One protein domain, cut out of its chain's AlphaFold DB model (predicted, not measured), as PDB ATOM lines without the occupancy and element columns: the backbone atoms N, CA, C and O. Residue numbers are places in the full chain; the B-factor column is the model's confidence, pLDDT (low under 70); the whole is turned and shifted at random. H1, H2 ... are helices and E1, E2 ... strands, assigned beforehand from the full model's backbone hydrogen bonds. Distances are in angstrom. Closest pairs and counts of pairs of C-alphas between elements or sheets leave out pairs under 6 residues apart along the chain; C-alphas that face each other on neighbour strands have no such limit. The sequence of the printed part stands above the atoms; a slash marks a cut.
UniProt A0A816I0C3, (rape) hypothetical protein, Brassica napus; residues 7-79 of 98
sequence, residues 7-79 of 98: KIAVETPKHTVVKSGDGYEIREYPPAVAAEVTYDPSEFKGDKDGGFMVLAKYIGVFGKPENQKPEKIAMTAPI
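AT A GLANCE: This is residues 7 to 79 of the 98 residues of the protein "(rape) hypothetical protein" of Brassica napus (UniProt A0A816I0C3). Little regular structure is here: a two-stranded hairpin, E1 and E2, at one end and one helix, H1, toward the other, joined by one long link, residues 29 to 49, with a second long stretch without a named element, residues 60 to 79, after H1. The printed part has 73 residues, 21 of them in named elements, in the order E1, E2, H1; the class is mixed, helices and strands. The sheet, E1 - E2, is antiparallel. The whole is loose, with a radius of gyration of the C-alphas of 15.7 A and spans of 41 by 30 by 25 A.

IN THESE COORDINATES: Find C-alpha 16 at (210.509, 166.471, 126.810), where E1, residues 16 to 21, begins and runs 14.6 A. E2, residues 24 to 28, runs 13.3 A. H1, residues 50 to 59, runs 14.9 A to C-alpha 59 at (190.857, 165.411, 108.654).

HOW THE PARTS SIT: Look at N 18 and O 26, 2.8 A apart and within hydrogen-bond range, in the hairpin of E1 and E2, whose directions stand at 160 degrees. E1 and H1 are apart. In H1, 5 of 6 O i to N i+4 pairs are within range.

THE WHOLE: The C-alphas farthest apart, of Asp 22 and Lys 69, are 45.9 A apart. The printed part has no cut. The link from E2 to H1 is long, 21 residues. Residues 7 to 8 have pLDDT under 70.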
ATOM      1  N   LYS A   7     194.318 178.034 127.013       48.00
ATOM      2  CA  LYS A   7     194.107 176.574 127.105       48.00
ATOM      3  C   LYS A   7     193.978 175.961 125.716       48.00
ATOM      4  O   LYS A   7     192.957 176.120 125.053       48.00
ATOM      5  N   ILE A   8     195.015 175.242 125.289       61.06
ATOM      6  CA  ILE A   8     194.936 174.382 124.108       61.06
ATOM      7  C   ILE A   8     194.036 173.203 124.494       61.06
ATOM      8  O   ILE A   8     194.437 172.335 125.261       61.06
ATOM      9  N   ALA A   9     192.786 173.221 124.031       71.88
ATOM     10  CA  ALA A   9     191.801 172.168 124.303       71.88
ATOM     11  C   ALA A   9     191.916 170.971 123.337       71.88
ATOM     12  O   ALA A   9     191.115 170.043 123.404       71.88
ATOM     13  N   VAL A  10     192.882 171.023 122.420       80.06
ATOM     14  CA  VAL A  10     193.153 170.001 121.407       80.06
ATOM     15  C   VAL A  10     194.433 169.245 121.741       80.06
ATOM     16  O   VAL A  10     195.288 169.749 122.467       80.06
ATOM     17  N   GLU A  11     194.564 168.029 121.219       85.12
ATOM     18  CA  GLU A  11     195.759 167.217 121.434       85.12
ATOM     19  C   GLU A  11     197.011 167.924 120.889       85.12
ATOM     20  O   GLU A  11     196.987 168.519 119.805       85.12
ATOM     21  N   THR A  12     198.104 167.853 121.654       86.38
ATOM     22  CA  THR A  12     199.402 168.434 121.300       86.38
ATOM     23  C   THR A  12     200.500 167.376 121.263       86.38
ATOM     24  O   THR A  12     200.492 166.491 122.127       86.38
ATOM     25  N   PRO A  13     201.498 167.490 120.367       87.25
ATOM     26  CA  PRO A  13     202.633 166.578 120.353       87.25
ATOM     27  C   PRO A  13     203.351 166.552 121.708       87.25
ATOM     28  O   PRO A  13     203.759 167.591 122.244       87.25
ATOM     29  N   LYS A  14     203.505 165.348 122.265       89.25
ATOM     30  CA  LYS A  14     204.276 165.129 123.492       89.25
ATOM     31  C   LYS A  14     205.734 165.501 123.238       89.25
ATOM     32  O   LYS A  14     206.269 165.187 122.181       89.25
ATOM     33  N   HIS A  15     206.366 166.141 124.210       91.44
ATOM     34  CA  HIS A  15     207.782 166.479 124.152       91.44
ATOM     35  C   HIS A  15     208.388 166.463 125.550       91.44
ATOM     36  O   HIS A  15     207.683 166.629 126.548       91.44
ATOM     37  N   THR A  16     209.700 166.293 125.605       93.50
ATOM     38  CA  THR A  16     210.509 166.471 126.810       93.50
ATOM     39  C   THR A  16     211.349 167.732 126.656       93.50
ATOM     40  O   THR A  16     211.935 167.985 125.604       93.50
ATOM     41  N   VAL A  17     211.392 168.571 127.691       94.56
ATOM     42  CA  VAL A  17     212.275 169.743 127.704       94.56
ATOM     43  C   VAL A  17     213.658 169.280 128.145       94.56
ATOM     44  O   VAL A  17     213.848 168.885 129.292       94.56
ATOM     45  N   VAL A  18     214.618 169.309 127.223       95.56
ATOM     46  CA  VAL A  18     216.008 168.892 127.467       95.56
ATOM     47  C   VAL A  18     216.802 170.022 128.121       95.56
ATOM     48  O   VAL A  18     217.691 169.784 128.936       95.56
ATOM     49  N   LYS A  19     216.485 171.273 127.769       93.12
ATOM     50  CA  LYS A  19     217.114 172.466 128.338       93.12
ATOM     51  C   LYS A  19     216.184 173.667 128.224       93.12
ATOM     52  O   LYS A  19     215.573 173.866 127.178       93.12
ATOM     53  N   SER A  20     216.182 174.511 129.247       94.81
ATOM     54  CA  SER A  20     215.573 175.844 129.207       94.81
ATOM     55  C   SER A  20     216.649 176.902 129.435       94.81
ATOM     56  O   SER A  20     217.610 176.667 130.171       94.81
ATOM     57  N   GLY A  21     216.506 178.049 128.781       91.12
ATOM     58  CA  GLY A  21     217.346 179.225 128.987       91.12
ATOM     59  C   GLY A  21     216.524 180.504 128.869       91.12
ATOM     60  O   GLY A  21     215.302 180.455 128.721       91.12
ATOM     61  N   ASP A  22     217.192 181.652 128.916       92.50
ATOM     62  CA  ASP A  22     216.513 182.945 128.838       92.50
ATOM     63  C   ASP A  22     215.942 183.170 127.430       92.50
ATOM     64  O   ASP A  22     216.657 183.492 126.482       92.50
ATOM     65  N   GLY A  23     214.631 182.960 127.295       93.00
ATOM     66  CA  GLY A  23     213.877 183.184 126.059       93.00
ATOM     67  C   GLY A  23     213.811 181.995 125.095       93.00
ATOM     68  O   GLY A  23     213.323 182.168 123.980       93.00
ATOM     69  N   TYR A  24     214.269 180.800 125.488       91.19
ATOM     70  CA  TYR A  24     214.175 179.615 124.632       91.19
ATOM     71  C   TYR A  24     214.060 178.298 125.409       91.19
ATOM     72  O   TYR A  24     214.493 178.171 126.556       91.19
ATOM     73  N   GLU A  25     213.531 177.284 124.724       92.81
ATOM     74  CA  GLU A  25     213.493 175.900 125.188       92.81
ATOM     75  C   GLU A  25     214.007 174.964 124.095       92.81
ATOM     76  O   GLU A  25     213.694 175.126 122.916       92.81
ATOM     77  N   ILE A  26     214.776 173.960 124.503       93.06
ATOM     78  CA  ILE A  26     215.166 172.830 123.666       93.06
ATOM     79  C   ILE A  26     214.218 171.686 124.000       93.06
ATOM     80  O   ILE A  26     214.208 171.189 125.129       93.06
ATOM     81  N   ARG A  27     213.416 171.287 123.012       94.69
ATOM     82  CA  ARG A  27     212.400 170.242 123.137       94.69
ATOM     83  C   ARG A  27     212.772 169.051 122.268       94.69
ATOM     84  O   ARG A  27     213.059 169.220 121.086       94.69
ATOM     85  N   GLU A  28     212.738 167.865 122.853       92.50
ATOM     86  CA  GLU A  28     212.880 166.602 122.140       92.50
ATOM     87  C   GLU A  28     211.490 165.999 121.912       92.50
ATOM     88  O   GLU A  28     210.684 165.877 122.839       92.50
ATOM     89  N   TYR A  29     211.200 165.666 120.656       92.88
ATOM     90  CA  TYR A  29     209.940 165.062 120.239       92.88
ATOM     91  C   TYR A  29     210.182 163.583 119.907       92.88
ATOM     92  O   TYR A  29     211.085 163.287 119.121       92.88
ATOM     93  N   PRO A  30     209.400 162.645 120.471       92.19
ATOM     94  CA  PRO A  30     209.479 161.244 120.084       92.19
ATOM     95  C   PRO A  30     208.979 161.053 118.640       92.19
ATOM     96  O   PRO A  30     208.263 161.916 118.120       92.19
ATOM     97  N   PRO A  31     209.292 159.913 117.994       93.31
ATOM     98  CA  PRO A  31     208.741 159.583 116.685       93.31
ATOM     99  C   PRO A  31     207.211 159.678 116.678       93.31
ATOM    100  O   PRO A  31     206.538 159.111 117.542       93.31
ATOM    101  N   ALA A  32     206.669 160.390 115.694       89.94
ATOM    102  CA  ALA A  32     205.240 160.612 115.525       89.94
ATOM    103  C   ALA A  32     204.861 160.520 114.043       89.94
ATOM    104  O   ALA A  32     205.695 160.728 113.163       89.94
ATOM    105  N   VAL A  33     203.594 160.206 113.771       91.00
ATOM    106  CA  VAL A  33     203.041 160.204 112.412       91.00
ATOM    107  C   VAL A  33     202.447 161.579 112.129       91.00
ATOM    108  O   VAL A  33     201.613 162.057 112.897       91.00
ATOM    109  N   ALA A  34     202.856 162.192 111.021       90.25
ATOM    110  CA  ALA A  34     202.328 163.462 110.545       90.25
ATOM    111  C   ALA A  34     201.718 163.295 109.149       90.25
ATOM    112  O   ALA A  34     202.234 162.553 108.315       90.25
ATOM    113  N   ALA A  35     200.608 163.992 108.906       90.06
ATOM    114  CA  ALA A  35     200.109 164.224 107.559       90.06
ATOM    115  C   ALA A  35     200.710 165.540 107.061       90.06
ATOM    116  O   ALA A  35     200.536 166.578 107.699       90.06
ATOM    117  N   GLU A  36     201.417 165.488 105.937       90.00
ATOM    118  CA  GLU A  36     202.157 166.623 105.388       90.00
ATOM    119  C   GLU A  36     201.693 166.924 103.966       90.00
ATOM    120  O   GLU A  36     201.294 166.031 103.215       90.00
ATOM    121  N   VAL A  37     201.750 168.202 103.601       88.31
ATOM    122  CA  VAL A  37     201.473 168.675 102.246       88.31
ATOM    123  C   VAL A  37     202.627 169.566 101.826       88.31
ATOM    124  O   VAL A  37     202.851 170.623 102.413       88.31
ATOM    125  N   THR A  38     203.336 169.135 100.790       87.50
ATOM    126  CA  THR A  38     204.326 169.954 100.090       87.50
ATOM    127  C   THR A  38     203.636 170.614  98.909       87.50
ATOM    128  O   THR A  38     203.006 169.923  98.111       87.50
ATOM    129  N   TYR A  39     203.742 171.935  98.806       83.69
ATOM    130  CA  TYR A  39     203.138 172.718  97.732       83.69
ATOM    131  C   TYR A  39     204.015 173.924  97.390       83.69
ATOM    132  O   TYR A  39     204.746 174.431  98.246       83.69
ATOM    133  N   ASP A  40     203.928 174.403  96.153       83.31
ATOM    134  CA  ASP A  40     204.491 175.686  95.751       83.31
ATOM    135  C   ASP A  40     203.491 176.824  96.059       83.31
ATOM    136  O   ASP A  40     202.306 176.709  95.737       83.31
ATOM    137  N   PRO A  41     203.918 177.954  96.655       76.00
ATOM    138  CA  PRO A  41     203.028 179.085  96.945       76.00
ATOM    139  C   PRO A  41     202.239 179.617  95.732       76.00
ATOM    140  O   PRO A  41     201.173 180.220  95.898       76.00
ATOM    141  N   SER A  42     202.743 179.413  94.511       82.25
ATOM    142  CA  SER A  42     202.052 179.775  93.271       82.25
ATOM    143  C   SER A  42     200.811 178.918  92.996       82.25
ATOM    144  O   SER A  42     199.855 179.432  92.411       82.25
ATOM    145  N   GLU A  43     200.764 177.671  93.482       82.31
ATOM    146  CA  GLU A  43     199.623 176.754  93.314       82.31
ATOM    147  C   GLU A  43     198.342 177.311  93.939       82.31
ATOM    148  O   GLU A  43     197.244 177.114  93.418       82.31
ATOM    149  N   PHE A  44     198.486 178.088  95.014       83.69
ATOM    150  CA  PHE A  44     197.372 178.719  95.714       83.69
ATOM    151  C   PHE A  44     197.240 180.215  95.418       83.69
ATOM    152  O   PHE A  44     196.555 180.929  96.143       83.69
ATOM    153  N   LYS A  45     197.861 180.720  94.342       80.69
ATOM    154  CA  LYS A  45     197.774 182.137  93.931       80.69
ATOM    155  C   LYS A  45     198.128 183.120  95.062       80.69
ATOM    156  O   LYS A  45     197.569 184.213  95.134       80.69
ATOM    157  N   GLY A  46     199.049 182.734  95.946       71.44
ATOM    158  CA  GLY A  46     199.439 183.534  97.108       71.44
ATOM    159  C   GLY A  46     198.530 183.398  98.337       71.44
ATOM    160  O   GLY A  46     198.751 184.115  99.314       71.44
ATOM    161  N   ASP A  47     197.545 182.495  98.324       78.88
ATOM    162  CA  ASP A  47     196.796 182.126  99.525       78.88
ATOM    163  C   ASP A  47     197.689 181.317 100.475       78.88
ATOM    164  O   ASP A  47     198.102 180.191 100.190       78.88
ATOM    165  N   LYS A  48     198.001 181.930 101.621       74.50
ATOM    166  CA  LYS A  48     198.853 181.355 102.669       74.50
ATOM    167  C   LYS A  48     198.193 180.167 103.367       74.50
ATOM    168  O   LYS A  48     198.901 179.325 103.913       74.50
ATOM    169  N   ASP A  49     196.866 180.086 103.320       80.12
ATOM    170  CA  ASP A  49     196.093 179.040 103.982       80.12
ATOM    171  C   ASP A  49     195.752 177.882 103.031       80.12
ATOM    172  O   ASP A  49     195.231 176.858 103.474       80.12
ATOM    173  N   GLY A  50     196.101 177.987 101.743       82.56
ATOM    174  CA  GLY A  50     195.791 176.970 100.737       82.56
ATOM    175  C   GLY A  50     196.321 175.579 101.102       82.56
ATOM    176  O   GLY A  50     195.572 174.600 101.081       82.56
ATOM    177  N   GLY A  51     197.573 175.490 101.564       84.50
ATOM    178  CA  GLY A  51     198.145 174.231 102.057       84.50
ATOM    179  C   GLY A  51     197.465 173.710 103.328       84.50
ATOM    180  O   GLY A  51     197.247 172.507 103.478       84.50
ATOM    181  N   PHE A  52     197.052 174.611 104.224       86.94
ATOM    182  CA  PHE A  52     196.293 174.240 105.419       86.94
ATOM    183  C   PHE A  52     194.904 173.689 105.064       86.94
ATOM    184  O   PHE A  52     194.465 172.707 105.664       86.94
ATOM    185  N   MET A  53     194.230 174.252 104.058       87.88
ATOM    186  CA  MET A  53     192.923 173.769 103.609       87.88
ATOM    187  C   MET A  53     192.964 172.314 103.132       87.88
ATOM    188  O   MET A  53     192.006 171.578 103.372       87.88
ATOM    189  N   VAL A  54     194.059 171.879 102.501       89.75
ATOM    190  CA  VAL A  54     194.243 170.476 102.087       89.75
ATOM    191  C   VAL A  54     194.230 169.551 103.307       89.75
ATOM    192  O   VAL A  54     193.454 168.595 103.356       89.75
ATOM    193  N   LEU A  55     195.012 169.878 104.339       89.94
ATOM    194  CA  LEU A  55     195.036 169.117 105.591       89.94
ATOM    195  C   LEU A  55     193.685 169.168 106.323       89.94
ATOM    196  O   LEU A  55     193.214 168.152 106.835       89.94
ATOM    197  N   ALA A  56     193.017 170.323 106.332       88.69
ATOM    198  CA  ALA A  56     191.716 170.495 106.976       88.69
ATOM    199  C   ALA A  56     190.609 169.644 106.320       88.69
ATOM    200  O   ALA A  56     189.743 169.106 107.016       88.69
ATOM    201  N   LYS A  57     190.646 169.490 104.990       90.25
ATOM    202  CA  LYS A  57     189.766 168.572 104.249       90.25
ATOM    203  C   LYS A  57     190.083 167.111 104.546       90.25
ATOM    204  O   LYS A  57     189.162 166.336 104.800       90.25
ATOM    205  N   TYR A  58     191.366 166.753 104.588       90.06
ATOM    206  CA  TYR A  58     191.809 165.396 104.909       90.06
ATOM    207  C   TYR A  58     191.276 164.919 106.270       90.06
ATOM    208  O   TYR A  58     190.741 163.817 106.367       90.06
ATOM    209  N   ILE A  59     191.341 165.764 107.306       89.75
ATOM    210  CA  ILE A  59     190.857 165.411 108.654       89.75
ATOM    211  C   ILE A  59     189.341 165.614 108.847       89.75
ATOM    212  O   ILE A  59     188.775 165.141 109.832       89.75
ATOM    213  N   GLY A  60     188.661 166.289 107.913       88.25
ATOM    214  CA  GLY A  60     187.212 166.510 107.952       88.25
ATOM    215  C   GLY A  60     186.761 167.668 108.850       88.25
ATOM    216  O   GLY A  60     185.698 167.589 109.472       88.25
ATOM    217  N   VAL A  61     187.533 168.761 108.934       84.81
ATOM    218  CA  VAL A  61     187.131 169.968 109.697       84.81
ATOM    219  C   VAL A  61     185.839 170.567 109.140       84.81
ATOM    220  O   VAL A  61     184.955 170.952 109.903       84.81
ATOM    221  N   PHE A  62     185.710 170.604 107.813       82.81
ATOM    222  CA  PHE A  62     184.608 171.269 107.108       82.81
ATOM    223  C   PHE A  62     183.472 170.329 106.678       82.81
ATOM    224  O   PHE A  62     182.581 170.748 105.944       82.81
ATOM    225  N   GLY A  63     183.478 169.063 107.107       86.00
ATOM    226  CA  GLY A  63     182.435 168.108 106.733       86.00
ATOM    227  C   GLY A  63     182.952 166.685 106.597       86.00
ATOM    228  O   GLY A  63     183.597 166.165 107.508       86.00
ATOM    229  N   LYS A  64     182.628 166.040 105.471       87.75
ATOM    230  CA  LYS A  64     183.080 164.678 105.179       87.75
ATOM    231  C   LYS A  64     184.600 164.687 104.942       87.75
ATOM    232  O   LYS A  64     185.044 165.448 104.088       87.75
ATOM    233  N   PRO A  65     185.381 163.876 105.673       90.56
ATOM    234  CA  PRO A  65     186.826 163.799 105.479       90.56
ATOM    235  C   PRO A  65     187.168 163.227 104.097       90.56
ATOM    236  O   PRO A  65     186.514 162.300 103.612       90.56
ATOM    237  N   GLU A  66     188.196 163.801 103.471       90.75
ATOM    238  CA  GLU A  66     188.704 163.433 102.140       90.75
ATOM    239  C   GLU A  66     189.923 162.487 102.237       90.75
ATOM    240  O   GLU A  66     190.914 162.627 101.526       90.75
ATOM    241  N   ASN A  67     189.870 161.520 103.152       88.00
ATOM    242  CA  ASN A  67     190.857 160.449 103.312       88.00
ATOM    243  C   ASN A  67     190.348 159.122 102.707       88.00
ATOM    244  O   ASN A  67     189.166 158.962 102.406       88.00
ATOM    245  N   GLN A  68     191.251 158.154 102.496       88.31
ATOM    246  CA  GLN A  68     190.923 156.890 101.804       88.31
ATOM    247  C   GLN A  68     189.807 156.093 102.497       88.31
ATOM    248  O   GLN A  68     188.988 155.455 101.838       88.31
ATOM    249  N   LYS A  69     189.773 156.143 103.830       89.19
ATOM    250  CA  LYS A  69     188.653 155.683 104.650       89.19
ATOM    251  C   LYS A  69     188.044 156.926 105.281       89.19
ATOM    252  O   LYS A  69     188.780 157.518 106.060       89.19
ATOM    253  N   PRO A  70     186.785 157.304 104.977       82.44
ATOM    254  CA  PRO A  70     186.155 158.563 105.384       82.44
ATOM    255  C   PRO A  70     185.908 158.630 106.901       82.44
ATOM    256  O   PRO A  70     184.771 158.639 107.373       82.44
ATOM    257  N   GLU A  71     186.993 158.679 107.662       88.75
ATOM    258  CA  GLU A  71     187.049 158.699 109.117       88.75
ATOM    259  C   GLU A  71     187.499 160.082 109.573       88.75
ATOM    260  O   GLU A  71     188.496 160.625 109.093       88.75
ATOM    261  N   LYS A  72     186.732 160.688 110.481       86.62
ATOM    262  CA  LYS A  72     187.029 162.033 110.964       86.62
ATOM    263  C   LYS A  72     188.192 161.973 111.947       86.62
ATOM    264  O   LYS A  72     188.131 161.230 112.922       86.62
ATOM    265  N   ILE A  73     189.210 162.792 111.713       87.19
ATOM    266  CA  ILE A  73     190.382 162.895 112.583       87.19
ATOM    267  C   ILE A  73     190.254 164.189 113.390       87.19
ATOM    268  O   ILE A  73     189.881 165.239 112.860       87.19
ATOM    269  N   ALA A  74     190.502 164.115 114.699       87.31
ATOM    270  CA  ALA A  74     190.451 165.289 115.560       87.31
ATOM    271  C   ALA A  74     191.549 166.291 115.177       87.31
ATOM    272  O   ALA A  74     192.664 165.912 114.827       87.31
ATOM    273  N   MET A  75     191.233 167.582 115.256       86.81
ATOM    274  CA  MET A  75     192.217 168.631 115.014       86.81
ATOM    275  C   MET A  75     193.234 168.680 116.156       86.81
ATOM    276  O   MET A  75     192.848 168.573 117.319       86.81
ATOM    277  N   THR A  76     194.509 168.873 115.823       86.94
ATOM    278  CA  THR A  76     195.626 168.957 116.774       86.94
ATOM    279  C   THR A  76     196.306 170.323 116.694       86.94
ATOM    280  O   THR A  76     196.094 171.086 115.747       86.94
ATOM    281  N   ALA A  77     197.099 170.665 117.710       84.94
ATOM    282  CA  ALA A  77     197.882 171.900 117.726       84.94
ATOM    283  C   ALA A  77     199.297 171.678 118.288       84.94
ATOM    284  O   ALA A  77     199.490 170.806 119.129       84.94
ATOM    285  N   PRO A  78     200.287 172.503 117.918       84.00
ATOM    286  CA  PRO A  78     200.255 173.477 116.827       84.00
ATOM    287  C   PRO A  78     200.326 172.795 115.450       84.00
ATOM    288  O   PRO A  78     200.693 171.629 115.345       84.00
ATOM    289  N   ILE A  79     200.019 173.546 114.391       82.62
ATOM    290  CA  ILE A  79     200.303 173.134 113.010       82.62
ATOM    291  C   ILE A  79     201.682 173.674 112.646       82.62
ATOM    292  O   ILE A  79     201.905 174.884 112.685       82.62
TER     293      ILE A  79